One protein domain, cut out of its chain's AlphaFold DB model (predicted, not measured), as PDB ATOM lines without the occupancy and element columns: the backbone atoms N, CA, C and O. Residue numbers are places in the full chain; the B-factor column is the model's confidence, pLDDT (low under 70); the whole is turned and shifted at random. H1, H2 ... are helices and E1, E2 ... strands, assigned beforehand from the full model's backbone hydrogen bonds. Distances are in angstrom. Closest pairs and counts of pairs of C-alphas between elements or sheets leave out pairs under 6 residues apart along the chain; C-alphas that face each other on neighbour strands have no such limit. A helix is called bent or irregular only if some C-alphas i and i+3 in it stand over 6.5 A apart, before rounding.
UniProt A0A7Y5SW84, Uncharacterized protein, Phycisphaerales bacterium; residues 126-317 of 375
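AT A GLANCE: This is residues 126 to 317 of the 375 residues of an uncharacterized protein of Phycisphaerales bacterium (UniProt A0A7Y5SW84). You are looking at an irregular barrel, one strongly twisted sheet of eleven strands whose neighbour pairs close on themselves, E1 pairing with E14 as well as with E6 and E7. A small sheet, E4 E3 E5, packs partly face to face on its outside, with the short helix H1 on that small sheet. The printed part has 192 residues with fourteen named strands and one named helix, in the order E1 to E4, H1, E5 to E14, mostly strand, antiparallel in both sheets. It is compact, with a radius of gyration of the C-alphas of 17.2 A and spans of 49 by 37 by 33 A.

IN THESE COORDINATES: Find C-alpha 126 at (33.921, -38.058, -31.442); from there E1, residues 126 to 134, runs 24.0 A. Next come E2, 141 to 143, E3, 145 to 148, E4, 151 to 154, H1, 155 to 163, 14.1 A, and E5, 173 to 175. Then read E6, 183 to 189, 19.6 A, E7, 195 to 200, and E8, 202 to 224, 36.7 A, which bends by 124 degrees at residue 220. E9, 227 to 242, 36.1 A, bends by 82 degrees at residue 230. E10, 245 to 251, E11, 259 to 262, E12, 267 to 277, 29.6 A, E13, 292 to 301, 25.5 A, and E14, 307 to 312, follow; E14 ends at C-alpha 312, (27.631, -38.979, -30.412).

HOW THE PARTS SIT: In the branched sheet, E7 E8 E9 E10 and E11 E12 E13 E14 are meanders, each strand the antiparallel neighbour of the one before. E1 and E14 are antiparallel at 178 degrees, with N 132 and O 308 at 2.8 A; E6 and E7 lie on the other side of E1. Look at N 208 and O 241, 2.8 A, between E8 and E9, and at N 270 and O 297, 2.8 A, between E12 and E13. E2, the edge strand, pairs with E6: N 143 and O 183, 2.8 A. The sheet E4 E3 E5 makes a sandwich, two sheets face to face, with the branched sheet, best planes 26 degrees apart; the closest C-alphas of E4 and E9 are 154 and 234, 6.5 A. E4, H1 and E5 form a split strand-helix-strand unit, with E3 between its two strands and a right-handed crossover. H1 is on that small sheet at a height of 8.3 A; it is irregular, C-alphas 156 and 159 being 7.1 A apart, with 3 of 5 O i to N i+4 pairs within hydrogen-bond range.

THE WHOLE: The C-alphas farthest apart, of Thr 180 and Glu 202, are 51.5 A apart, and the printed part has no cut. The long link is E12 to E13, residues 278 to 291. Mean pLDDT of the printed part is 82.8; look for low values at residues 161 to 171 and 280 to 287, among others.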
ATOM      1  N   ILE A 126      34.525 -39.371 -31.162       84.38
ATOM      2  CA  ILE A 126      33.921 -38.058 -31.442       84.38
ATOM      3  C   ILE A 126      32.920 -37.767 -30.321       84.38
ATOM      4  O   ILE A 126      32.388 -38.675 -29.685       84.38
ATOM      5  N   THR A 127      32.693 -36.497 -30.011       89.50
ATOM      6  CA  THR A 127      31.679 -36.069 -29.049       89.50
ATOM      7  C   THR A 127      30.925 -34.869 -29.582       89.50
ATOM      8  O   THR A 127      31.426 -33.745 -29.554       89.50
ATOM      9  N   LEU A 128      29.716 -35.134 -30.065       89.69
ATOM     10  CA  LEU A 128      28.804 -34.171 -30.666       89.69
ATOM     11  C   LEU A 128      27.405 -34.427 -30.105       89.69
ATOM     12  O   LEU A 128      26.839 -35.495 -30.323       89.69
ATOM     13  N   ASP A 129      26.840 -33.431 -29.433       92.75
ATOM     14  CA  ASP A 129      25.422 -33.394 -29.084       92.75
ATOM     15  C   ASP A 129      24.848 -32.101 -29.663       92.75
ATOM     16  O   ASP A 129      25.160 -31.004 -29.198       92.75
ATOM     17  N   THR A 130      24.090 -32.217 -30.750       93.50
ATOM     18  CA  THR A 130      23.483 -31.059 -31.413       93.50
ATOM     19  C   THR A 130      22.121 -31.413 -31.982       93.50
ATOM     20  O   THR A 130      21.894 -32.526 -32.451       93.50
ATOM     21  N   THR A 131      21.201 -30.454 -31.938       95.69
ATOM     22  CA  THR A 131      19.846 -30.589 -32.479       95.69
ATOM     23  C   THR A 131      19.738 -29.727 -33.726       95.69
ATOM     24  O   THR A 131      19.624 -28.506 -33.623       95.69
ATOM     25  N   LEU A 132      19.781 -30.357 -34.899       94.44
ATOM     26  CA  LEU A 132      19.517 -29.689 -36.164       94.44
ATOM     27  C   LEU A 132      18.027 -29.362 -36.233       94.44
ATOM     28  O   LEU A 132      17.179 -30.209 -35.936       94.44
ATOM     29  N   THR A 133      17.701 -28.136 -36.624       93.94
ATOM     30  CA  THR A 133      16.319 -27.656 -36.707       93.94
ATOM     31  C   THR A 133      15.898 -27.474 -38.154       93.94
ATOM     32  O   THR A 133      16.698 -27.069 -39.001       93.94
ATOM     33  N   LEU A 134      14.632 -27.782 -38.437       92.56
ATOM     34  CA  LEU A 134      14.013 -27.546 -39.737       92.56
ATOM     35  C   LEU A 134      14.187 -26.073 -40.132       92.56
ATOM     36  O   LEU A 134      13.856 -25.179 -39.352       92.56
ATOM     37  N   ALA A 135      14.700 -25.824 -41.335       85.88
ATOM     38  CA  ALA A 135      14.936 -24.487 -41.859       85.88
ATOM     39  C   ALA A 135      13.603 -23.723 -42.016       85.88
ATOM     40  O   ALA A 135      12.826 -24.040 -42.913       85.88
ATOM     41  N   PRO A 136      13.314 -22.676 -41.215       75.12
ATOM     42  CA  PRO A 136      12.004 -22.018 -41.269       75.12
ATOM     43  C   PRO A 136      11.810 -21.146 -42.523       75.12
ATOM     44  O   PRO A 136      10.708 -20.672 -42.775       75.12
ATOM     45  N   GLN A 137      12.885 -20.920 -43.283       72.94
ATOM     46  CA  GLN A 137      12.924 -20.128 -44.518       72.94
ATOM     47  C   GLN A 137      12.891 -21.004 -45.788       72.94
ATOM     48  O   GLN A 137      12.731 -20.463 -46.877       72.94
ATOM     49  N   ASP A 138      13.069 -22.327 -45.668       75.44
ATOM     50  CA  ASP A 138      13.151 -23.259 -46.803       75.44
ATOM     51  C   ASP A 138      12.024 -24.302 -46.680       75.44
ATOM     52  O   ASP A 138      12.143 -25.256 -45.903       75.44
ATOM     53  N   PRO A 139      10.872 -24.093 -47.347       76.88
ATOM     54  CA  PRO A 139       9.739 -25.000 -47.242       76.88
ATOM     55  C   PRO A 139      10.090 -26.358 -47.854       76.88
ATOM     56  O   PRO A 139      10.664 -26.433 -48.940       76.88
ATOM     57  N   CYS A 140       9.698 -27.442 -47.178       90.25
ATOM     58  CA  CYS A 140       9.973 -28.788 -47.667       90.25
ATOM     59  C   CYS A 140       9.440 -28.986 -49.099       90.25
ATOM     60  O   CYS A 140       8.301 -28.631 -49.411       90.25
ATOM     61  N   LYS A 141      10.276 -29.569 -49.958       90.75
ATOM     62  CA  LYS A 141      10.095 -29.645 -51.414       90.75
ATOM     63  C   LYS A 141       9.926 -31.094 -51.861       90.75
ATOM     64  O   LYS A 141      10.541 -31.997 -51.295       90.75
ATOM     65  N   ASN A 142       9.111 -31.330 -52.884       90.38
ATOM     66  CA  ASN A 142       8.995 -32.664 -53.464       90.38
ATOM     67  C   ASN A 142      10.247 -33.007 -54.283       90.38
ATOM     68  O   ASN A 142      10.762 -32.162 -55.018       90.38
ATOM     69  N   VAL A 143      10.711 -34.249 -54.179       89.06
ATOM     70  CA  VAL A 143      11.891 -34.773 -54.876       89.06
ATOM     71  C   VAL A 143      11.579 -36.065 -55.619       89.06
ATOM     72  O   VAL A 143      10.648 -36.799 -55.280       89.06
ATOM     73  N   THR A 144      12.372 -36.321 -56.658       87.75
ATOM     74  CA  THR A 144      12.345 -37.581 -57.396       87.75
ATOM     75  C   THR A 144      13.199 -38.605 -56.662       87.75
ATOM     76  O   THR A 144      14.379 -38.358 -56.431       87.75
ATOM     77  N   MET A 145      12.614 -39.753 -56.340       87.00
ATOM     78  CA  MET A 145      13.307 -40.888 -55.721       87.00
ATOM     79  C   MET A 145      13.136 -42.128 -56.592       87.00
ATOM     80  O   MET A 145      12.200 -42.202 -57.393       87.00
ATOM     81  N   THR A 146      13.996 -43.123 -56.399       84.94
ATOM     82  CA  THR A 146      13.901 -44.401 -57.102       84.94
ATOM     83  C   THR A 146      13.737 -45.537 -56.103       84.94
ATOM     84  O   THR A 146      14.485 -45.646 -55.136       84.94
ATOM     85  N   ILE A 147      12.750 -46.393 -56.347       83.19
ATOM     86  CA  ILE A 147      12.560 -47.650 -55.629       83.19
ATOM     87  C   ILE A 147      13.271 -48.743 -56.428       83.19
ATOM     88  O   ILE A 147      13.003 -48.921 -57.617       83.19
ATOM     89  N   VAL A 148      14.176 -49.448 -55.765       76.25
ATOM     90  CA  VAL A 148      14.948 -50.596 -56.257       76.25
ATOM     91  C   VAL A 148      14.648 -51.808 -55.352       76.25
ATOM     92  O   VAL A 148      14.116 -51.611 -54.257       76.25
ATOM     93  N   PRO A 149      14.938 -53.063 -55.747       70.12
ATOM     94  CA  PRO A 149      14.604 -54.254 -54.943       70.12
ATOM     95  C   PRO A 149      15.053 -54.215 -53.475       70.12
ATOM     96  O   PRO A 149      14.381 -54.756 -52.602       70.12
ATOM     97  N   GLN A 150      16.179 -53.558 -53.211       68.25
ATOM     98  CA  GLN A 150      16.821 -53.402 -51.909       68.25
ATOM     99  C   GLN A 150      16.341 -52.185 -51.096       68.25
ATOM    100  O   GLN A 150      16.781 -52.019 -49.963       68.25
ATOM    101  N   GLY A 151      15.466 -51.327 -51.635       75.44
ATOM    102  CA  GLY A 151      14.912 -50.191 -50.894       75.44
ATOM    103  C   GLY A 151      14.655 -48.935 -51.729       75.44
ATOM    104  O   GLY A 151      14.426 -48.985 -52.934       75.44
ATOM    105  N   ILE A 152      14.665 -47.782 -51.061       81.31
ATOM    106  CA  ILE A 152      14.466 -46.467 -51.681       81.31
ATOM    107  C   ILE A 152      15.808 -45.746 -51.706       81.31
ATOM    108  O   ILE A 152      16.468 -45.636 -50.677       81.31
ATOM    109  N   VAL A 153      16.190 -45.228 -52.869       80.62
ATOM    110  CA  VAL A 153      17.448 -44.512 -53.089       80.62
ATOM    111  C   VAL A 153      17.204 -43.201 -53.840       80.62
ATOM    112  O   VAL A 153      16.164 -43.012 -54.479       80.62
ATOM    113  N   ASN A 154      18.165 -42.278 -53.773       82.56
ATOM    114  CA  ASN A 154      18.158 -41.080 -54.618       82.56
ATOM    115  C   ASN A 154      18.209 -41.472 -56.105       82.56
ATOM    116  O   ASN A 154      18.732 -42.531 -56.459       82.56
ATOM    117  N   ALA A 155      17.721 -40.602 -56.992       80.56
ATOM    118  CA  ALA A 155      17.763 -40.855 -58.432       80.56
ATOM    119  C   ALA A 155      19.201 -41.095 -58.943       80.56
ATOM    120  O   ALA A 155      19.426 -41.956 -59.790       80.56
ATOM    121  N   GLU A 156      20.176 -40.392 -58.364       80.56
ATOM    122  CA  GLU A 156      21.611 -40.492 -58.641       80.56
ATOM    123  C   GLU A 156      22.240 -41.818 -58.173       80.56
ATOM    124  O   GLU A 156      23.266 -42.232 -58.708       80.56
ATOM    125  N   ALA A 157      21.637 -42.496 -57.193       76.62
ATOM    126  CA  ALA A 157      22.104 -43.780 -56.665       76.62
ATOM    127  C   ALA A 157      21.523 -44.995 -57.403       76.62
ATOM    128  O   ALA A 157      22.058 -46.095 -57.284       76.62
ATOM    129  N   ALA A 158      20.448 -44.814 -58.178       76.62
ATOM    130  CA  ALA A 158      19.706 -45.911 -58.797       76.62
ATOM    131  C   ALA A 158      20.568 -46.824 -59.689       76.62
ATOM    132  O   ALA A 158      20.414 -48.040 -59.630       76.62
ATOM    133  N   GLY A 159      21.485 -46.256 -60.483       69.56
ATOM    134  CA  GLY A 159      22.375 -47.035 -61.354       69.56
ATOM    135  C   GLY A 159      23.336 -47.922 -60.559       69.56
ATOM    136  O   GLY A 159      23.309 -49.141 -60.704       69.56
ATOM    137  N   LYS A 160      24.104 -47.314 -59.647       70.88
ATOM    138  CA  LYS A 160      25.057 -48.008 -58.767       70.88
ATOM    139  C   LYS A 160      24.380 -49.100 -57.935       70.88
ATOM    140  O   LYS A 160      24.888 -50.206 -57.829       70.88
ATOM    141  N   ALA A 161      23.185 -48.816 -57.417       69.19
ATOM    142  CA  ALA A 161      22.403 -49.775 -56.650       69.19
ATOM    143  C   ALA A 161      22.036 -51.037 -57.469       69.19
ATOM    144  O   ALA A 161      22.023 -52.136 -56.921       69.19
ATOM    145  N   VAL A 162      21.770 -50.918 -58.776       67.50
ATOM    146  CA  VAL A 162      21.528 -52.077 -59.661       67.50
ATOM    147  C   VAL A 162      22.835 -52.797 -60.029       67.50
ATOM    148  O   VAL A 162      22.862 -54.028 -60.097       67.50
ATOM    149  N   GLU A 163      23.932 -52.059 -60.222       66.94
ATOM    150  CA  GLU A 163      25.269 -52.628 -60.471       66.94
ATOM    151  C   GLU A 163      25.763 -53.477 -59.286       66.94
ATOM    152  O   GLU A 163      26.214 -54.605 -59.491       66.94
ATOM    153  N   ASP A 164      25.587 -52.993 -58.051       62.66
ATOM    154  CA  ASP A 164      25.966 -53.687 -56.810       62.66
ATOM    155  C   ASP A 164      25.208 -55.023 -56.600       62.66
ATOM    156  O   ASP A 164      25.654 -55.870 -55.826       62.66
ATOM    157  N   GLN A 165      24.087 -55.253 -57.305       58.56
ATOM    158  CA  GLN A 165      23.350 -56.533 -57.322       58.56
ATOM    159  C   GLN A 165      23.762 -57.476 -58.469       58.56
ATOM    160  O   GLN A 165      23.069 -58.452 -58.751       58.56
ATOM    161  N   GLY A 166      24.865 -57.201 -59.172       55.06
ATOM    162  CA  GLY A 166      25.302 -58.026 -60.305       55.06
ATOM    163  C   GLY A 166      24.390 -57.922 -61.534       55.06
ATOM    164  O   GLY A 166      24.445 -58.783 -62.411       55.06
ATOM    165  N   GLY A 167      23.562 -56.875 -61.613       54.84
ATOM    166  CA  GLY A 167      22.688 -56.606 -62.755       54.84
ATOM    167  C   GLY A 167      21.378 -57.399 -62.790       54.84
ATOM    168  O   GLY A 167      20.770 -57.482 -63.859       54.84
ATOM    169  N   GLU A 168      20.916 -57.971 -61.670       51.94
ATOM    170  CA  GLU A 168      19.570 -58.558 -61.618       51.94
ATOM    171  C   GLU A 168      18.495 -57.505 -61.943       51.94
ATOM    172  O   GLU A 168      18.417 -56.433 -61.340       51.94
ATOM    173  N   THR A 169      17.640 -57.811 -62.922       52.69
ATOM    174  CA  THR A 169      16.619 -56.901 -63.464       52.69
ATOM    175  C   THR A 169      15.371 -56.833 -62.585       52.69
ATOM    176  O   THR A 169      14.249 -57.132 -63.001       52.69
ATOM    177  N   GLY A 170      15.564 -56.387 -61.348       57.06
ATOM    178  CA  GLY A 170      14.474 -55.976 -60.478       57.06
ATOM    179  C   GLY A 170      13.717 -54.758 -61.020       57.06
ATOM    180  O   GLY A 170      14.260 -53.920 -61.745       57.06
ATOM    181  N   VAL A 171      12.436 -54.641 -60.659       59.62
ATOM    182  CA  VAL A 171      11.583 -53.539 -61.129       59.62
ATOM    183  C   VAL A 171      12.009 -52.231 -60.466       59.62
ATOM    184  O   VAL A 171      11.651 -51.945 -59.327       59.62
ATOM    185  N   THR A 172      12.758 -51.421 -61.212       74.12
ATOM    186  CA  THR A 172      13.151 -50.069 -60.808       74.12
ATOM    187  C   THR A 172      11.988 -49.105 -61.050       74.12
ATOM    188  O   THR A 172      11.614 -48.861 -62.198       74.12
ATOM    189  N   VAL A 173      11.408 -48.541 -59.987       81.25
ATOM    190  CA  VAL A 173      10.301 -47.572 -60.076       81.25
ATOM    191  C   VAL A 173      10.807 -46.178 -59.727       81.25
ATOM    192  O   VAL A 173      11.078 -45.877 -58.566       81.25
ATOM    193  N   VAL A 174      10.889 -45.299 -60.723       84.31
ATOM    194  CA  VAL A 174      11.134 -43.869 -60.494       84.31
ATOM    195  C   VAL A 174       9.827 -43.210 -60.057       84.31
ATOM    196  O   VAL A 174       8.822 -43.299 -60.761       84.31
ATOM    197  N   VAL A 175       9.844 -42.521 -58.916       84.06
ATOM    198  CA  VAL A 175       8.731 -41.721 -58.389       84.06
ATOM    199  C   VAL A 175       9.068 -40.242 -58.609       84.06
ATOM    200  O   VAL A 175       9.876 -39.698 -57.857       84.06
ATOM    201  N   PRO A 176       8.502 -39.562 -59.629       85.56
ATOM    202  CA  PRO A 176       8.859 -38.179 -59.946       85.56
ATOM    203  C   PRO A 176       8.394 -37.185 -58.876       85.56
ATOM    204  O   PRO A 176       7.316 -37.353 -58.311       85.56
ATOM    205  N   ALA A 177       9.118 -36.075 -58.703       86.06
ATOM    206  CA  ALA A 177       8.735 -34.970 -57.810       86.06
ATOM    207  C   ALA A 177       7.325 -34.381 -58.073       86.06
ATOM    208  O   ALA A 177       6.700 -33.822 -57.172       86.06
ATOM    209  N   ALA A 178       6.811 -34.509 -59.303       86.25
ATOM    210  CA  ALA A 178       5.462 -34.082 -59.688       86.25
ATOM    211  C   ALA A 178       4.355 -35.116 -59.367       86.25
ATOM    212  O   ALA A 178       3.180 -34.853 -59.616       86.25
ATOM    213  N   SER A 179       4.712 -36.297 -58.854       85.44
ATOM    214  CA  SER A 179       3.762 -37.344 -58.468       85.44
ATOM    215  C   SER A 179       2.984 -36.965 -57.207       85.44
ATOM    216  O   SER A 179       3.521 -36.353 -56.287       85.44
ATOM    217  N   THR A 180       1.738 -37.431 -57.097       80.44
ATOM    218  CA  THR A 180       0.974 -37.394 -55.836       80.44
ATOM    219  C   THR A 180       1.580 -38.288 -54.748       80.44
ATOM    220  O   THR A 180       1.246 -38.132 -53.578       80.44
ATOM    221  N   GLN A 181       2.474 -39.207 -55.125       81.56
ATOM    222  CA  GLN A 181       3.249 -40.069 -54.227       81.56
ATOM    223  C   GLN A 181       4.699 -39.585 -54.042       81.56
ATOM    224  O   GLN A 181       5.521 -40.332 -53.517       81.56
ATOM    225  N   ALA A 182       5.034 -38.373 -54.506       84.44
ATOM    226  CA  ALA A 182       6.385 -37.834 -54.401       84.44
ATOM    227  C   ALA A 182       6.878 -37.803 -52.947       84.44
ATOM    228  O   ALA A 182       6.112 -37.605 -52.000       84.44
ATOM    229  N   PHE A 183       8.185 -37.978 -52.785       88.31
ATOM    230  CA  PHE A 183       8.833 -37.865 -51.491       88.31
ATOM    231  C   PHE A 183       9.048 -36.390 -51.176       88.31
ATOM    232  O   PHE A 183       9.482 -35.625 -52.037       88.31
ATOM    233  N   THR A 184       8.776 -35.986 -49.941       89.88
ATOM    234  CA  THR A 184       9.016 -34.616 -49.484       89.88
ATOM    235  C   THR A 184      10.347 -34.570 -48.740       89.88
ATOM    236  O   THR A 184      10.497 -35.236 -47.711       89.88
ATOM    237  N   THR A 185      11.308 -33.791 -49.250       92.81
ATOM    238  CA  THR A 185      12.574 -33.511 -48.561       92.81
ATOM    239  C   THR A 185      12.514 -32.205 -47.780       92.81
ATOM    240  O   THR A 185      11.911 -31.226 -48.225       92.81
ATOM    241  N   CYS A 186      13.142 -32.196 -46.610       94.19
ATOM    242  CA  CYS A 186      13.193 -31.066 -45.691       94.19
ATOM    243  C   CYS A 186      14.645 -30.768 -45.295       94.19
ATOM    244  O   CYS A 186      15.363 -31.691 -44.910       94.19
ATOM    245  N   THR A 187      15.034 -29.491 -45.323       95.38
ATOM    246  CA  THR A 187      16.367 -29.003 -44.936       95.38
ATOM    247  C   THR A 187      16.457 -28.800 -43.420       95.38
ATOM    248  O   THR A 187      15.667 -28.049 -42.843       95.38
ATOM    249  N   TYR A 188      17.440 -29.412 -42.764       94.56
ATOM    250  CA  TYR A 188      17.755 -29.224 -41.345       94.56
ATOM    251  C   TYR A 188      19.121 -28.547 -41.202       94.56
ATOM    252  O   TYR A 188      20.113 -29.005 -41.768       94.56
ATOM    253  N   ASN A 189      19.187 -27.461 -40.436       94.81
ATOM    254  CA  ASN A 189      20.408 -26.671 -40.270       94.81
ATOM    255  C   ASN A 189      21.133 -27.013 -38.969       94.81
ATOM    256  O   ASN A 189      20.507 -27.134 -37.914       94.81
ATOM    257  N   VAL A 190      22.464 -27.079 -39.026       92.94
ATOM    258  CA  VAL A 190      23.311 -27.106 -37.828       92.94
ATOM    259  C   VAL A 190      23.214 -25.743 -37.122       92.94
ATOM    260  O   VAL A 190      23.451 -24.716 -37.768       92.94
ATOM    261  N   PRO A 191      22.892 -25.682 -35.815       93.94
ATOM    262  CA  PRO A 191      22.830 -24.422 -35.079       93.94
ATOM    263  C   PRO A 191      24.152 -23.646 -35.123       93.94
ATOM    264  O   PRO A 191      25.234 -24.221 -34.976       93.94
ATOM    265  N   SER A 192      24.070 -22.323 -35.282       92.69
ATOM    266  CA  SER A 192      25.252 -21.454 -35.271       92.69
ATOM    267  C   SER A 192      26.019 -21.584 -33.953       92.69
ATOM    268  O   SER A 192      25.423 -21.573 -32.877       92.69
ATOM    269  N   GLY A 193      27.344 -21.704 -34.040       91.19
ATOM    270  CA  GLY A 193      28.203 -21.911 -32.874       91.19
ATOM    271  C   GLY A 193      28.202 -23.339 -32.319       91.19
ATOM    272  O   GLY A 193      28.826 -23.551 -31.283       91.19
ATOM    273  N   THR A 194      27.566 -24.314 -32.988       93.00
ATOM    274  CA  THR A 194      27.725 -25.739 -32.643       93.00
ATOM    275  C   THR A 194      29.204 -26.101 -32.642       93.00
ATOM    276  O   THR A 194      29.924 -25.833 -33.611       93.00
ATOM    277  N   THR A 195      29.651 -26.751 -31.570       92.25
ATOM    278  CA  THR A 195      30.987 -27.330 -31.496       92.25
ATOM    279  C   THR A 195      30.964 -28.812 -31.163       92.25
ATOM    280  O   THR A 195      29.996 -29.322 -30.602       92.25
ATOM    281  N   PHE A 196      32.049 -29.498 -31.509       88.19
ATOM    282  CA  PHE A 196      32.313 -30.866 -31.080       88.19
ATOM    283  C   PHE A 196      33.757 -31.045 -30.622       88.19
ATOM    284  O   PHE A 196      34.658 -30.293 -31.012       88.19
ATOM    285  N   ASP A 197      33.952 -32.068 -29.800       87.50
ATOM    286  CA  ASP A 197      35.256 -32.547 -29.363       87.50
ATOM    287  C   ASP A 197      35.538 -33.898 -30.040       87.50
ATOM    288  O   ASP A 197      34.620 -34.580 -30.502       87.50
ATOM    289  N   MET A 198      36.801 -34.305 -30.120       80.94
ATOM    290  CA  MET A 198      37.188 -35.631 -30.608       80.94
ATOM    291  C   MET A 198      38.554 -36.056 -30.071       80.94
ATOM    292  O   MET A 198      39.314 -35.236 -29.556       80.94
ATOM    293  N   ARG A 199      38.925 -37.306 -30.331       77.00
ATOM    294  CA  ARG A 199      40.310 -37.765 -30.363       77.00
ATOM    295  C   ARG A 199      40.576 -38.520 -31.655       77.00
ATOM    296  O   ARG A 199      39.769 -39.363 -32.024       77.00
ATOM    297  N   PHE A 200      41.722 -38.252 -32.273       69.31
ATOM    298  CA  PHE A 200      42.324 -39.118 -33.288       69.31
ATOM    299  C   PHE A 200      43.826 -39.215 -33.008       69.31
ATOM    300  O   PHE A 200      44.600 -38.327 -33.376       69.31
ATOM    301  N   GLY A 201      44.224 -40.218 -32.224       65.50
ATOM    302  CA  GLY A 201      45.499 -40.224 -31.491       65.50
ATOM    303  C   GLY A 201      45.552 -39.151 -30.385       65.50
ATOM    304  O   GLY A 201      45.551 -39.481 -29.196       65.50
ATOM    305  N   GLU A 202      45.527 -37.873 -30.771       65.00
ATOM    306  CA  GLU A 202      45.456 -36.688 -29.900       65.00
ATOM    307  C   GLU A 202      44.020 -36.185 -29.697       65.00
ATOM    308  O   GLU A 202      43.168 -36.328 -30.574       65.00
ATOM    309  N   GLU A 203      43.751 -35.587 -28.530       75.62
ATOM    310  CA  GLU A 203      42.456 -34.989 -28.185       75.62
ATOM    311  C   GLU A 203      42.350 -33.541 -28.672       75.62
ATOM    312  O   GLU A 203      43.222 -32.706 -28.423       75.62
ATOM    313  N   PHE A 204      41.213 -33.210 -29.278       69.88
ATOM    314  CA  PHE A 204      40.914 -31.878 -29.762       69.88
ATOM    315  C   PHE A 204      39.529 -31.413 -29.328       69.88
ATOM    316  O   PHE A 204      38.545 -32.131 -29.478       69.88
ATOM    317  N   ARG A 205      39.447 -30.174 -28.833       84.94
ATOM    318  CA  ARG A 205      38.199 -29.584 -28.325       84.94
ATOM    319  C   ARG A 205      37.727 -28.376 -29.120       84.94
ATOM    320  O   ARG A 205      38.561 -27.652 -29.675       84.94
ATOM    321  N   GLY A 206      36.422 -28.122 -29.128       87.06
ATOM    322  CA  GLY A 206      35.827 -26.906 -29.682       87.06
ATOM    323  C   GLY A 206      36.010 -26.753 -31.195       87.06
ATOM    324  O   GLY A 206      36.373 -25.674 -31.666       87.06
ATOM    325  N   VAL A 207      35.824 -27.829 -31.960       84.25
ATOM    326  CA  VAL A 207      35.746 -27.774 -33.430       84.25
ATOM    327  C   VAL A 207      34.429 -27.117 -33.794       84.25
ATOM    328  O   VAL A 207      33.396 -27.599 -33.350       84.25
ATOM    329  N   MET A 208      34.419 -26.064 -34.607       91.56
ATOM    330  CA  MET A 208      33.164 -25.489 -35.087       91.56
ATOM    331  C   MET A 208      32.571 -26.375 -36.181       91.56
ATOM    332  O   MET A 208      33.231 -26.632 -37.191       91.56
ATOM    333  N   LEU A 209      31.321 -26.792 -35.995       91.25
ATOM    334  CA  LEU A 209      30.508 -27.450 -37.011       91.25
ATOM    335  C   LEU A 209      29.485 -26.447 -37.549       91.25
ATOM    336  O   LEU A 209      28.791 -25.779 -36.785       91.25
ATOM    337  N   GLY A 210      29.370 -26.363 -38.867       92.62
ATOM    338  CA  GLY A 210      28.276 -25.675 -39.544       92.62
ATOM    339  C   GLY A 210      27.849 -26.456 -40.777       92.62
ATOM    340  O   GLY A 210      28.583 -27.336 -41.225       92.62
ATOM    341  N   GLY A 211      26.681 -26.140 -41.328       93.12
ATOM    342  CA  GLY A 211      26.163 -26.819 -42.514       93.12
ATOM    343  C   GLY A 211      24.682 -27.158 -42.426       93.12
ATOM    344  O   GLY A 211      23.983 -26.715 -41.511       93.12
ATOM    345  N   SER A 212      24.231 -27.967 -43.378       93.38
ATOM    346  CA  SER A 212      22.844 -28.415 -43.508       93.38
ATOM    347  C   SER A 212      22.752 -29.865 -43.981       93.38
ATOM    348  O   SER A 212      23.742 -30.477 -44.398       93.38
ATOM    349  N   PHE A 213      21.548 -30.417 -43.868       91.69
ATOM    350  CA  PHE A 213      21.228 -31.810 -44.141       91.69
ATOM    351  C   PHE A 213      19.778 -31.938 -44.630       91.69
ATOM    352  O   PHE A 213      18.864 -31.508 -43.927       91.69
ATOM    353  N   ASP A 214      19.561 -32.538 -45.802       94.25
ATOM    354  CA  ASP A 214      18.249 -32.652 -46.452       94.25
ATOM    355  C   ASP A 214      17.749 -34.109 -46.397       94.25
ATOM    356  O   ASP A 214      18.363 -35.008 -46.982       94.25
ATOM    357  N   LEU A 215      16.603 -34.350 -45.749       94.06
ATOM    358  CA  LEU A 215      15.989 -35.682 -45.592       94.06
ATOM    359  C   LEU A 215      14.664 -35.825 -46.345       94.06
ATOM    360  O   LEU A 215      13.676 -35.195 -45.957       94.06
ATOM    361  N   ALA A 216      14.606 -36.746 -47.312       92.62
ATOM    362  CA  ALA A 216      13.374 -37.206 -47.950       92.62
ATOM    363  C   ALA A 216      12.684 -38.279 -47.098       92.62
ATOM    364  O   ALA A 216      13.194 -39.390 -46.963       92.62
ATOM    365  N   ARG A 217      11.523 -37.965 -46.514       89.62
ATOM    366  CA  ARG A 217      10.801 -38.894 -45.621       89.62
ATOM    367  C   ARG A 217      10.112 -40.007 -46.404       89.62
ATOM    368  O   ARG A 217       9.491 -39.743 -47.431       89.62
ATOM    369  N   THR A 218      10.165 -41.238 -45.901       82.12
ATOM    370  CA  THR A 218       9.469 -42.375 -46.515       82.12
ATOM    371  C   THR A 218       7.989 -42.377 -46.134       82.12
ATOM    372  O   THR A 218       7.652 -42.487 -44.957       82.12
ATOM    373  N   ASN A 219       7.097 -42.329 -47.127       70.19
ATOM    374  CA  ASN A 219       5.642 -42.395 -46.902       70.19
ATOM    375  C   ASN A 219       5.164 -43.773 -46.393       70.19
ATOM    376  O   ASN A 219       4.087 -43.874 -45.810       70.19
ATOM    377  N   THR A 220       5.980 -44.815 -46.578       69.50
ATOM    378  CA  THR A 220       5.766 -46.170 -46.054       69.50
ATOM    379  C   THR A 220       7.055 -46.616 -45.362       69.50
ATOM    380  O   THR A 220       8.089 -46.631 -46.032       69.50
ATOM    381  N   PRO A 221       7.038 -46.976 -44.065       67.44
ATOM    382  CA  PRO A 221       8.229 -47.479 -43.384       67.44
ATOM    383  C   PRO A 221       8.680 -48.810 -43.995       67.44
ATOM    384  O   PRO A 221       7.870 -49.731 -44.113       67.44
ATOM    385  N   ILE A 222       9.959 -48.932 -44.359       73.81
ATOM    386  CA  ILE A 222      10.538 -50.202 -44.830       73.81
ATOM    387  C   ILE A 222      11.171 -50.917 -43.628       73.81
ATOM    388  O   ILE A 222      12.098 -50.353 -43.047       73.81
ATOM    389  N   PRO A 223      10.702 -52.115 -43.226       72.94
ATOM    390  CA  PRO A 223      11.276 -52.847 -42.097       72.94
ATOM    391  C   PRO A 223      12.697 -53.337 -42.387       72.94
ATOM    392  O   PRO A 223      12.933 -53.990 -43.400       72.94
ATOM    393  N   GLU A 224      13.621 -53.090 -41.461       70.56
ATOM    394  CA  GLU A 224      15.020 -53.509 -41.562       70.56
ATOM    395  C   GLU A 224      15.551 -53.855 -40.160       70.56
ATOM    396  O   GLU A 224      15.801 -52.979 -39.334       70.56
ATOM    397  N   ASN A 225      15.685 -55.153 -39.860       66.25
ATOM    398  CA  ASN A 225      16.289 -55.677 -38.621       66.25
ATOM    399  C   ASN A 225      15.760 -55.070 -37.299       66.25
ATOM    400  O   ASN A 225      16.511 -54.873 -36.347       66.25
ATOM    401  N   GLY A 226      14.454 -54.794 -37.221       67.56
ATOM    402  CA  GLY A 226      13.798 -54.232 -36.029       67.56
ATOM    403  C   GLY A 226      13.770 -52.700 -35.971       67.56
ATOM    404  O   GLY A 226      13.067 -52.144 -35.130       67.56
ATOM    405  N   LEU A 227      14.458 -52.028 -36.895       80.25
ATOM    406  CA  LEU A 227      14.254 -50.620 -37.226       80.25
ATOM    407  C   LEU A 227      13.374 -50.506 -38.482       80.25
ATOM    408  O   LEU A 227      13.032 -51.502 -39.129       80.25
ATOM    409  N   VAL A 228      13.018 -49.278 -38.845       86.19
ATOM    410  CA  VAL A 228      12.457 -48.943 -40.156       86.19
ATOM    411  C   VAL A 228      13.295 -47.872 -40.842       86.19
ATOM    412  O   VAL A 228      13.702 -46.902 -40.203       86.19
ATOM    413  N   VAL A 229      13.510 -48.003 -42.153       85.38
ATOM    414  CA  VAL A 229      13.975 -46.877 -42.975       85.38
ATOM    415  C   VAL A 229      12.863 -45.833 -42.973       85.38
ATOM    416  O   VAL A 229      11.757 -46.105 -43.442       85.38
ATOM    417  N   ALA A 230      13.153 -44.672 -42.388       90.38
ATOM    418  CA  ALA A 230      12.197 -43.594 -42.137       90.38
ATOM    419  C   ALA A 230      12.437 -42.363 -43.031       90.38
ATOM    420  O   ALA A 230      11.521 -41.575 -43.285       90.38
ATOM    421  N   ALA A 231      13.671 -42.173 -43.504       91.75
ATOM    422  CA  ALA A 231      14.016 -41.166 -44.503       91.75
ATOM    423  C   ALA A 231      15.318 -41.516 -45.237       91.75
ATOM    424  O   ALA A 231      16.135 -42.288 -44.739       91.75
ATOM    425  N   ILE A 232      15.528 -40.893 -46.394       91.88
ATOM    426  CA  ILE A 232      16.750 -40.990 -47.194       91.88
ATOM    427  C   ILE A 232      17.451 -39.618 -47.220       91.88
ATOM    428  O   ILE A 232      16.812 -38.615 -47.555       91.88
ATOM    429  N   PRO A 233      18.749 -39.541 -46.872       93.38
ATOM    430  CA  PRO A 233      19.605 -38.391 -47.155       93.38
ATOM    431  C   PRO A 233      19.619 -38.026 -48.645       93.38
ATOM    432  O   PRO A 233      20.074 -38.807 -49.477       93.38
ATOM    433  N   THR A 234      19.162 -36.819 -48.975       92.00
ATOM    434  CA  THR A 234      19.172 -36.252 -50.344       92.00
ATOM    435  C   THR A 234      20.298 -35.235 -50.554       92.00
ATOM    436  O   THR A 234      20.801 -35.061 -51.666       92.00
ATOM    437  N   ASP A 235      20.733 -34.580 -49.478       92.88
ATOM    438  CA  ASP A 235      21.940 -33.757 -49.433       92.88
ATOM    439  C   ASP A 235      22.487 -33.726 -48.000       92.88
ATOM    440  O   ASP A 235      21.742 -33.887 -47.034       92.88
ATOM    441  N   LEU A 236      23.789 -33.522 -47.859       92.44
ATOM    442  CA  LEU A 236      24.460 -33.263 -46.587       92.44
ATOM    443  C   LEU A 236      25.728 -32.490 -46.913       92.44
ATOM    444  O   LEU A 236      26.562 -32.969 -47.681       92.44
ATOM    445  N   GLN A 237      25.865 -31.302 -46.330       92.44
ATOM    446  CA  GLN A 237      27.049 -30.465 -46.478       92.44
ATOM    447  C   GLN A 237      27.446 -29.939 -45.108       92.44
ATOM    448  O   GLN A 237      26.937 -28.916 -44.649       92.44
ATOM    449  N   PHE A 238      28.364 -30.638 -44.444       90.81
ATOM    450  CA  PHE A 238      28.949 -30.185 -43.188       90.81
ATOM    451  C   PHE A 238      30.325 -29.569 -43.436       90.81
ATOM    452  O   PHE A 238      31.130 -30.059 -44.221       90.81
ATOM    453  N   THR A 239      30.612 -28.475 -42.740       90.44
ATOM    454  CA  THR A 239      31.937 -27.868 -42.661       90.44
ATOM    455  C   THR A 239      32.416 -27.955 -41.221       90.44
ATOM    456  O   THR A 239      31.904 -27.255 -40.347       90.44
ATOM    457  N   ALA A 240      33.425 -28.791 -40.985       86.38
ATOM    458  CA  ALA A 240      34.203 -28.758 -39.756       86.38
ATOM    459  C   ALA A 240      35.312 -27.710 -39.909       86.38
ATOM    460  O   ALA A 240      36.019 -27.673 -40.920       86.38
ATOM    461  N   SER A 241      35.466 -26.828 -38.924       84.62
ATOM    462  CA  SER A 241      36.470 -25.765 -38.977       84.62
ATOM    463  C   SER A 241      37.012 -25.386 -37.607       84.62
ATOM    464  O   SER A 241      36.334 -25.475 -36.585       84.62
ATOM    465  N   LYS A 242      38.262 -24.934 -37.587       77.69
ATOM    466  CA  LYS A 242      38.910 -24.306 -36.429       77.69
ATOM    467  C   LYS A 242      40.095 -23.500 -36.930       77.69
ATOM    468  O   LYS A 242      40.602 -23.786 -38.009       77.69
ATOM    469  N   TYR A 243      40.505 -22.481 -36.175       79.00
ATOM    470  CA  TYR A 243      41.723 -21.685 -36.409       79.00
ATOM    471  C   TYR A 243      41.955 -21.208 -37.876       79.00
ATOM    472  O   TYR A 243      43.082 -20.918 -38.254       79.00
ATOM    473  N   GLY A 244      40.902 -21.092 -38.700       71.75
ATOM    474  CA  GLY A 244      40.960 -20.612 -40.091       71.75
ATOM    475  C   GLY A 244      40.851 -21.679 -41.190       71.75
ATOM    476  O   GLY A 244      40.547 -21.324 -42.327       71.75
ATOM    477  N   HIS A 245      41.019 -22.966 -40.881       75.94
ATOM    478  CA  HIS A 245      40.996 -24.039 -41.884       75.94
ATOM    479  C   HIS A 245      39.678 -24.816 -41.840       75.94
ATOM    480  O   HIS A 245      38.946 -24.777 -40.846       75.94
ATOM    481  N   LYS A 246      39.364 -25.495 -42.949       81.06
ATOM    482  CA  LYS A 246      38.054 -26.100 -43.209       81.06
ATOM    483  C   LYS A 246      38.202 -27.485 -43.833       81.06
ATOM    484  O   LYS A 246      38.956 -27.647 -44.791       81.06
ATOM    485  N   LEU A 247      37.440 -28.440 -43.318       80.94
ATOM    486  CA  LEU A 247      37.143 -29.722 -43.946       80.94
ATOM    487  C   LEU A 247      35.662 -29.693 -44.331       80.94
ATOM    488  O   LEU A 247      34.817 -29.429 -43.473       80.94
ATOM    489  N   ARG A 248      35.354 -29.925 -45.606       88.94
ATOM    490  CA  ARG A 248      33.987 -30.136 -46.088       88.94
ATOM    491  C   ARG A 248      33.706 -31.637 -46.112       88.94
ATOM    492  O   ARG A 248      34.580 -32.432 -46.455       88.94
ATOM    493  N   LEU A 249      32.495 -31.994 -45.720       88.31
ATOM    494  CA  LEU A 249      31.941 -33.338 -45.715       88.31
ATOM    495  C   LEU A 249      30.661 -33.272 -46.542       88.31
ATOM    496  O   LEU A 249      29.679 -32.672 -46.099       88.31
ATOM    497  N   SER A 250      30.707 -33.844 -47.741       92.00
ATOM    498  CA  SER A 250      29.626 -33.784 -48.728       92.00
ATOM    499  C   SER A 250      29.038 -35.175 -48.947       92.00
ATOM    500  O   SER A 250      29.793 -36.139 -49.053       92.00
ATOM    501  N   LEU A 251      27.715 -35.302 -49.038       90.81
ATOM    502  CA  LEU A 251      27.060 -36.591 -49.291       90.81
ATOM    503  C   LEU A 251      27.494 -37.189 -50.643       90.81
ATOM    504  O   LEU A 251      27.296 -36.564 -51.686       90.81
ATOM    505  N   ASP A 252      27.992 -38.430 -50.653       88.56
ATOM    506  CA  ASP A 252      28.020 -39.249 -51.870       88.56
ATOM    507  C   ASP A 252      26.582 -39.670 -52.186       88.56
ATOM    508  O   ASP A 252      26.103 -40.717 -51.746       88.56
ATOM    509  N   LYS A 253      25.873 -38.827 -52.945       86.69
ATOM    510  CA  LYS A 253      24.467 -39.035 -53.323       86.69
ATOM    511  C   LYS A 253      24.232 -40.313 -54.128       86.69
ATOM    512  O   LYS A 253      23.086 -40.749 -54.195       86.69
ATOM    513  N   THR A 254      25.283 -40.904 -54.708       81.12
ATOM    514  CA  THR A 254      25.205 -42.159 -55.472       81.12
ATOM    515  C   THR A 254      25.160 -43.397 -54.578       81.12
ATOM    516  O   THR A 254      24.911 -44.497 -55.064       81.12
ATOM    517  N   ASN A 255      25.416 -43.252 -53.276       79.62
ATOM    518  CA  ASN A 255      25.609 -44.392 -52.394       79.62
ATOM    519  C   ASN A 255      24.287 -44.954 -51.830       79.62
ATOM    520  O   ASN A 255      23.556 -44.205 -51.172       79.62
ATOM    521  N   PRO A 256      23.987 -46.258 -51.998       77.19
ATOM    522  CA  PRO A 256      22.783 -46.876 -51.432       77.19
ATOM    523  C   PRO A 256      22.829 -47.026 -49.901       77.19
ATOM    524  O   PRO A 256      21.798 -47.256 -49.281       77.19
ATOM    525  N   TYR A 257      23.997 -46.856 -49.269       82.00
ATOM    526  CA  TYR A 257      24.150 -46.873 -47.808       82.00
ATOM    527  C   TYR A 257      23.396 -45.737 -47.085       82.00
ATOM    528  O   TYR A 257      23.072 -45.853 -45.901       82.00
ATOM    529  N   ASN A 258      23.135 -44.632 -47.793       87.56
ATOM    530  CA  ASN A 258      22.531 -43.421 -47.249       87.56
ATOM    531  C   ASN A 258      21.086 -43.663 -46.785       87.56
ATOM    532  O   ASN A 258      20.161 -43.642 -47.595       87.56
ATOM    533  N   ALA A 259      20.870 -43.828 -45.480       90.38
ATOM    534  CA  ALA A 259      19.542 -44.053 -44.913       90.38
ATOM    535  C   ALA A 259      19.451 -43.623 -43.442       90.38
ATOM    536  O   ALA A 259      20.375 -43.808 -42.649       90.38
ATOM    537  N   LEU A 260      18.286 -43.096 -43.065       93.25
ATOM    538  CA  LEU A 260      17.891 -42.846 -41.685       93.25
ATOM    539  C   LEU A 260      16.994 -43.990 -41.202       93.25
ATOM    540  O   LEU A 260      15.869 -44.144 -41.686       93.25
ATOM    541  N   ARG A 261      17.484 -44.761 -40.232       92.56
ATOM    542  CA  ARG A 261      16.808 -45.924 -39.646       92.56
ATOM    543  C   ARG A 261      16.370 -45.605 -38.223       92.56
ATOM    544  O   ARG A 261      17.210 -45.202 -37.421       92.56
ATOM    545  N   LEU A 262      15.088 -45.779 -37.908       93.12
ATOM    546  CA  LEU A 262      14.500 -45.421 -36.610       93.12
ATOM    547  C   LEU A 262      13.678 -46.564 -36.002       93.12
ATOM    548  O   LEU A 262      13.122 -47.394 -36.718       93.12
ATOM    549  N   ASP A 263      13.574 -46.573 -34.679       92.44
ATOM    550  CA  ASP A 263      12.613 -47.348 -33.902       92.44
ATOM    551  C   ASP A 263      11.257 -46.617 -33.786       92.44
ATOM    552  O   ASP A 263      11.059 -45.503 -34.283       92.44
ATOM    553  N   ALA A 264      10.296 -47.241 -33.097       87.88
ATOM    554  CA  ALA A 264       8.968 -46.667 -32.863       87.88
ATOM    555  C   ALA A 264       8.971 -45.437 -31.927       87.88
ATOM    556  O   ALA A 264       7.948 -44.767 -31.782       87.88
ATOM    557  N   GLN A 265      10.098 -45.145 -31.277       91.25
ATOM    558  CA  GLN A 265      10.318 -44.021 -30.371       91.25
ATOM    559  C   GLN A 265      11.052 -42.857 -31.064       91.25
ATOM    560  O   GLN A 265      11.272 -41.821 -30.436       91.25
ATOM    561  N   GLY A 266      11.402 -43.000 -32.350       91.94
ATOM    562  CA  GLY A 266      12.119 -41.995 -33.131       91.94
ATOM    563  C   GLY A 266      13.631 -41.990 -32.902       91.94
ATOM    564  O   GLY A 266      14.278 -40.996 -33.223       91.94
ATOM    565  N   LYS A 267      14.214 -43.060 -32.352       94.88
ATOM    566  CA  LYS A 267      15.661 -43.199 -32.115       94.88
ATOM    567  C   LYS A 267      16.274 -44.205 -33.074       94.88
ATOM    568  O   LYS A 267      15.618 -45.154 -33.482       94.88
ATOM    569  N   GLY A 268      17.540 -44.029 -33.427       93.44
ATOM    570  CA  GLY A 268      18.235 -45.004 -34.261       93.44
ATOM    571  C   GLY A 268      19.532 -44.471 -34.841       93.44
ATOM    572  O   GLY A 268      20.321 -43.850 -34.127       93.44
ATOM    573  N   VAL A 269      19.761 -44.740 -36.126       91.69
ATOM    574  CA  VAL A 269      21.037 -44.501 -36.808       91.69
ATOM    575  C   VAL A 269      20.820 -43.792 -38.141       91.69
ATOM    576  O   VAL A 269      19.995 -44.193 -38.961       91.69
ATOM    577  N   LEU A 270      21.611 -42.749 -38.369       92.00
ATOM    578  CA  LEU A 270      21.813 -42.120 -39.663       92.00
ATOM    579  C   LEU A 270      23.081 -42.697 -40.305       92.00
ATOM    580  O   LEU A 270      24.192 -42.338 -39.911       92.00
ATOM    581  N   GLY A 271      22.905 -43.575 -41.292       90.62
ATOM    582  CA  GLY A 271      23.979 -44.034 -42.168       90.62
ATOM    583  C   GLY A 271      24.195 -43.031 -43.300       90.62
ATOM    584  O   GLY A 271      23.249 -42.724 -44.027       90.62
ATOM    585  N   VAL A 272      25.413 -42.504 -43.448       90.12
ATOM    586  CA  VAL A 272      25.794 -41.604 -44.555       90.12
ATOM    587  C   VAL A 272      27.173 -41.931 -45.118       90.12
ATOM    588  O   VAL A 272      28.121 -42.167 -44.374       90.12
ATOM    589  N   ALA A 273      27.298 -41.902 -46.441       88.19
ATOM    590  CA  ALA A 273      28.569 -41.938 -47.153       88.19
ATOM    591  C   ALA A 273      29.015 -40.495 -47.436       88.19
ATOM    592  O   ALA A 273      28.337 -39.765 -48.159       88.19
ATOM    593  N   LEU A 274      30.130 -40.061 -46.845       86.38
ATOM    594  CA  LEU A 274      30.609 -38.679 -46.909       86.38
ATOM    595  C   LEU A 274      31.949 -38.592 -47.633       86.38
ATOM    596  O   LEU A 274      32.936 -39.185 -47.202       86.38
ATOM    597  N   THR A 275      32.000 -37.808 -48.704       86.81
ATOM    598  CA  THR A 275      33.237 -37.422 -49.386       86.81
ATOM    599  C   THR A 275      33.910 -36.286 -48.621       86.81
ATOM    600  O   THR A 275      33.289 -35.256 -48.341       86.81
ATOM    601  N   LEU A 276      35.185 -36.475 -48.272       82.06
ATOM    602  CA  LEU A 276      35.992 -35.498 -47.540       82.06
ATOM    603  C   LEU A 276      36.733 -34.571 -48.509       82.06
ATOM    604  O   LEU A 276      37.527 -35.035 -49.320       82.06
ATOM    605  N   GLU A 277      36.571 -33.257 -48.376       83.88
ATOM    606  CA  GLU A 277      37.261 -32.266 -49.214       83.88
ATOM    607  C   GLU A 277      37.927 -31.167 -48.382       83.88
ATOM    608  O   GLU A 277      37.380 -30.690 -47.386       83.88
ATOM    609  N   SER A 278      39.099 -30.695 -48.809       77.81
ATOM    610  CA  SER A 278      39.713 -29.510 -48.212       77.81
ATOM    611  C   SER A 278      40.645 -28.776 -49.167       77.81
ATOM    612  O   SER A 278      41.519 -29.375 -49.794       77.81
ATOM    613  N   ASP A 279      40.504 -27.452 -49.187       72.44
ATOM    614  CA  ASP A 279      41.378 -26.531 -49.924       72.44
ATOM    615  C   ASP A 279      42.611 -26.123 -49.090       72.44
ATOM    616  O   ASP A 279      43.492 -25.410 -49.565       72.44
ATOM    617  N   SER A 280      42.665 -26.514 -47.813       68.69
ATOM    618  CA  SER A 280      43.713 -26.079 -46.893       68.69
ATOM    619  C   SER A 280      44.996 -26.878 -47.136       68.69
ATOM    620  O   SER A 280      44.988 -28.093 -46.951       68.69
ATOM    621  N   SER A 281      46.099 -26.188 -47.457       63.16
ATOM    622  CA  SER A 281      47.441 -26.754 -47.718       63.16
ATOM    623  C   SER A 281      47.882 -27.794 -46.689       63.16
ATOM    624  O   SER A 281      48.363 -28.864 -47.026       63.16
ATOM    625  N   ALA A 282      47.612 -27.520 -45.423       58.22
ATOM    626  CA  ALA A 282      47.870 -28.415 -44.316       58.22
ATOM    627  C   ALA A 282      47.186 -29.793 -44.390       58.22
ATOM    628  O   ALA A 282      47.693 -30.761 -43.829       58.22
ATOM    629  N   LEU A 283      46.016 -29.875 -45.033       57.53
ATOM    630  CA  LEU A 283      45.212 -31.096 -45.102       57.53
ATOM    631  C   LEU A 283      45.559 -31.935 -46.341       57.53
ATOM    632  O   LEU A 283      45.001 -33.008 -46.542       57.53
ATOM    633  N   VAL A 284      46.467 -31.431 -47.177       56.25
ATOM    634  CA  VAL A 284      46.837 -32.004 -48.472       56.25
ATOM    635  C   VAL A 284      47.619 -33.306 -48.329       56.25
ATOM    636  O   VAL A 284      47.518 -34.171 -49.194       56.25
ATOM    637  N   GLY A 285      48.339 -33.465 -47.217       56.50
ATOM    638  CA  GLY A 285      49.105 -34.661 -46.876       56.50
ATOM    639  C   GLY A 285      48.270 -35.850 -46.393       56.50
ATOM    640  O   GLY A 285      48.834 -36.733 -45.758       56.50
ATOM    641  N   LEU A 286      46.954 -35.892 -46.641       65.94
ATOM    642  CA  LEU A 286      46.081 -37.006 -46.256       65.94
ATOM    643  C   LEU A 286      45.590 -37.849 -47.431       65.94
ATOM    644  O   LEU A 286      44.944 -37.338 -48.344       65.94
ATOM    645  N   VAL A 287      45.687 -39.170 -47.278       67.25
ATOM    646  CA  VAL A 287      45.031 -40.154 -48.161       67.25
ATOM    647  C   VAL A 287      43.489 -40.161 -48.050       67.25
ATOM    648  O   VAL A 287      42.786 -40.550 -48.984       67.25
ATOM    649  N   TYR A 288      42.930 -39.671 -46.937       70.69
ATOM    650  CA  TYR A 288      41.476 -39.559 -46.749       70.69
ATOM    651  C   TYR A 288      40.829 -38.397 -47.529       70.69
ATOM    652  O   TYR A 288      39.612 -38.388 -47.697       70.69
ATOM    653  N   VAL A 289      41.596 -37.403 -47.998       70.69
ATOM    654  CA  VAL A 289      41.028 -36.257 -48.731       70.69
ATOM    655  C   VAL A 289      40.754 -36.643 -50.185       70.69
ATOM    656  O   VAL A 289      41.623 -37.128 -50.905       70.69
ATOM    657  N   GLY A 290      39.523 -36.398 -50.628       72.69
ATOM    658  CA  GLY A 290      38.970 -36.892 -51.885       72.69
ATOM    659  C   GLY A 290      38.466 -38.336 -51.804       72.69
ATOM    660  O   GLY A 290      38.241 -38.937 -52.851       72.69
ATOM    661  N   SER A 291      38.325 -38.899 -50.602       76.62
ATOM    662  CA  SER A 291      37.805 -40.251 -50.373       76.62
ATOM    663  C   SER A 291      36.426 -40.200 -49.711       76.62
ATOM    664  O   SER A 291      36.138 -39.290 -48.930       76.62
ATOM    665  N   THR A 292      35.583 -41.186 -50.018       80.25
ATOM    666  CA  THR A 292      34.273 -41.381 -49.381       80.25
ATOM    667  C   THR A 292      34.422 -42.292 -48.165       80.25
ATOM    668  O   THR A 292      35.002 -43.371 -48.271       80.25
ATOM    669  N   ILE A 293      33.909 -41.855 -47.016       81.19
ATOM    670  CA  ILE A 293      33.925 -42.584 -45.744       81.19
ATOM    671  C   ILE A 293      32.478 -42.800 -45.293       81.19
ATOM    672  O   ILE A 293      31.667 -41.872 -45.308       81.19
ATOM    673  N   TYR A 294      32.156 -44.023 -44.891       84.94
ATOM    674  CA  TYR A 294      30.871 -44.402 -44.319       84.94
ATOM    675  C   TYR A 294      30.832 -44.045 -42.834       84.94
ATOM    676  O   TYR A 294      31.719 -44.443 -42.077       84.94
ATOM    677  N   PHE A 295      29.790 -43.333 -42.418       86.25
ATOM    678  CA  PHE A 295      29.528 -43.002 -41.022       86.25
ATOM    679  C   PHE A 295      28.183 -43.566 -40.559       86.25
ATOM    680  O   PHE A 295      27.229 -43.629 -41.336       86.25
ATOM    681  N   GLU A 296      28.103 -43.932 -39.284       88.50
ATOM    682  CA  GLU A 296      26.868 -44.235 -38.557       88.50
ATOM    683  C   GLU A 296      26.728 -43.262 -37.391       88.50
ATOM    684  O   GLU A 296      27.410 -43.382 -36.373       88.50
ATOM    685  N   PHE A 297      25.836 -42.280 -37.515       89.56
ATOM    686  CA  PHE A 297      25.557 -41.359 -36.418       89.56
ATOM    687  C   PHE A 297      24.335 -41.831 -35.623       89.56
ATOM    688  O   PHE A 297      23.263 -41.973 -36.209       89.56
ATOM    689  N   PRO A 298      24.435 -42.045 -34.298       92.38
ATOM    690  CA  PRO A 298      23.259 -42.209 -33.444       92.38
ATOM    691  C   PRO A 298      22.406 -40.935 -33.443       92.38
ATOM    692  O   PRO A 298      22.925 -39.825 -33.270       92.38
ATOM    693  N   VAL A 299      21.094 -41.099 -33.611       94.75
ATOM    694  CA  VAL A 299      20.146 -39.989 -33.774       94.75
ATOM    695  C   VAL A 299      18.840 -40.170 -33.009       94.75
ATOM    696  O   VAL A 299      18.390 -41.286 -32.756       94.75
ATOM    697  N   GLU A 300      18.207 -39.042 -32.688       96.12
ATOM    698  CA  GLU A 300      16.839 -38.953 -32.176       96.12
ATOM    699  C   GLU A 300      16.059 -37.910 -32.994       96.12
ATOM    700  O   GLU A 300      16.497 -36.770 -33.153       96.12
ATOM    701  N   VAL A 301      14.907 -38.296 -33.535       94.94
ATOM    702  CA  VAL A 301      14.042 -37.463 -34.379       94.94
ATOM    703  C   VAL A 301      12.765 -37.148 -33.618       94.94
ATOM    704  O   VAL A 301      12.086 -38.038 -33.109       94.94
ATOM    705  N   ASN A 302      12.410 -35.865 -33.544       94.06
ATOM    706  CA  ASN A 302      11.162 -35.456 -32.908       94.06
ATOM    707  C   ASN A 302       9.954 -36.010 -33.689       94.06
ATOM    708  O   ASN A 302       9.963 -35.996 -34.914       94.06
ATOM    709  N   ALA A 303       8.872 -36.405 -33.009       90.00
ATOM    710  CA  ALA A 303       7.664 -36.936 -33.658       90.00
ATOM    711  C   ALA A 303       7.024 -35.988 -34.701       90.00
ATOM    712  O   ALA A 303       6.416 -36.445 -35.665       90.00
ATOM    713  N   SER A 304       7.184 -34.668 -34.545       90.56
ATOM    714  CA  SER A 304       6.762 -33.662 -35.540       90.56
ATOM    715  C   SER A 304       7.751 -33.476 -36.702       90.56
ATOM    716  O   SER A 304       7.475 -32.717 -37.632       90.56
ATOM    717  N   TRP A 305       8.915 -34.131 -36.641       91.50
ATOM    718  CA  TRP A 305      10.055 -33.978 -37.547       91.50
ATOM    719  C   TRP A 305      10.498 -32.516 -37.745       91.50
ATOM    720  O   TRP A 305      10.979 -32.126 -38.806       91.50
ATOM    721  N   THR A 306      10.322 -31.677 -36.726       93.00
ATOM    722  CA  THR A 306      10.837 -30.296 -36.708       93.00
ATOM    723  C   THR A 306      12.313 -30.225 -36.307       93.00
ATOM    724  O   THR A 306      12.959 -29.195 -36.509       93.00
ATOM    725  N   SER A 307      12.867 -31.318 -35.776       94.06
ATOM    726  CA  SER A 307      14.278 -31.437 -35.426       94.06
ATOM    727  C   SER A 307      14.811 -32.868 -35.526       94.06
ATOM    728  O   SER A 307      14.071 -33.843 -35.361       94.06
ATOM    729  N   VAL A 308      16.121 -32.958 -35.764       95.19
ATOM    730  CA  VAL A 308      16.932 -34.182 -35.750       95.19
ATOM    731  C   VAL A 308      18.129 -33.928 -34.840       95.19
ATOM    732  O   VAL A 308      18.920 -33.018 -35.087       95.19
ATOM    733  N   ARG A 309      18.274 -34.708 -33.772       95.75
ATOM    734  CA  ARG A 309      19.394 -34.617 -32.834       95.75
ATOM    735  C   ARG A 309      20.442 -35.667 -33.170       95.75
ATOM    736  O   ARG A 309      20.112 -36.846 -33.233       95.75
ATOM    737  N   LEU A 310      21.692 -35.245 -33.346       92.25
ATOM    738  CA  LEU A 310      22.854 -36.133 -33.416       92.25
ATOM    739  C   LEU A 310      23.405 -36.299 -31.995       92.25
ATOM    740  O   LEU A 310      23.628 -35.295 -31.316       92.25
ATOM    741  N   MET A 311      23.600 -37.539 -31.541       88.44
ATOM    742  CA  MET A 311      23.952 -37.861 -30.150       88.44
ATOM    743  C   MET A 311      25.177 -38.774 -30.069       88.44
ATOM    744  O   MET A 311      25.063 -39.944 -29.716       88.44
ATOM    745  N   VAL A 312      26.355 -38.250 -30.396       87.81
ATOM    746  CA  VAL A 312      27.631 -38.979 -30.412       87.81
ATOM    747  C   VAL A 312      28.322 -38.823 -29.043       87.81
ATOM    748  O   VAL A 312      28.866 -37.749 -28.773       87.81
ATOM    749  N   PRO A 313      28.298 -39.821 -28.133       84.69
ATOM    750  CA  PRO A 313      28.917 -39.703 -26.814       84.69
ATOM    751  C   PRO A 313      30.414 -40.040 -26.829       84.69
ATOM    752  O   PRO A 313      30.843 -40.987 -27.483       84.69
ATOM    753  N   ARG A 314      31.189 -39.366 -25.967       81.00
ATOM    754  CA  ARG A 314      32.623 -39.642 -25.727       81.00
ATOM    755  C   ARG A 314      32.935 -41.083 -25.298       81.00
ATOM    756  O   ARG A 314      34.074 -41.519 -25.394       81.00
ATOM    757  N   THR A 315      31.950 -41.793 -24.753       81.31
ATOM    758  CA  THR A 315      32.110 -43.141 -24.190       81.31
ATOM    759  C   THR A 315      32.105 -44.258 -25.232       81.31
ATOM    760  O   THR A 315      32.372 -45.397 -24.861       81.31
ATOM    761  N   ARG A 316      31.799 -43.966 -26.503       80.88
ATOM    762  CA  ARG A 316      31.905 -44.930 -27.606       80.88
ATOM    763  C   ARG A 316      33.166 -44.648 -28.435       80.88
ATOM    764  O   ARG A 316      33.457 -43.475 -28.685       80.88
ATOM    765  N   PRO A 317      33.909 -45.686 -28.852       84.12
ATOM    766  CA  PRO A 317      35.101 -45.514 -29.668       84.12
ATOM    767  C   PRO A 317      34.724 -45.100 -31.096       84.12
ATOM    768  O   PRO A 317      33.612 -45.330 -31.558       84.12
TER     769      PRO A 317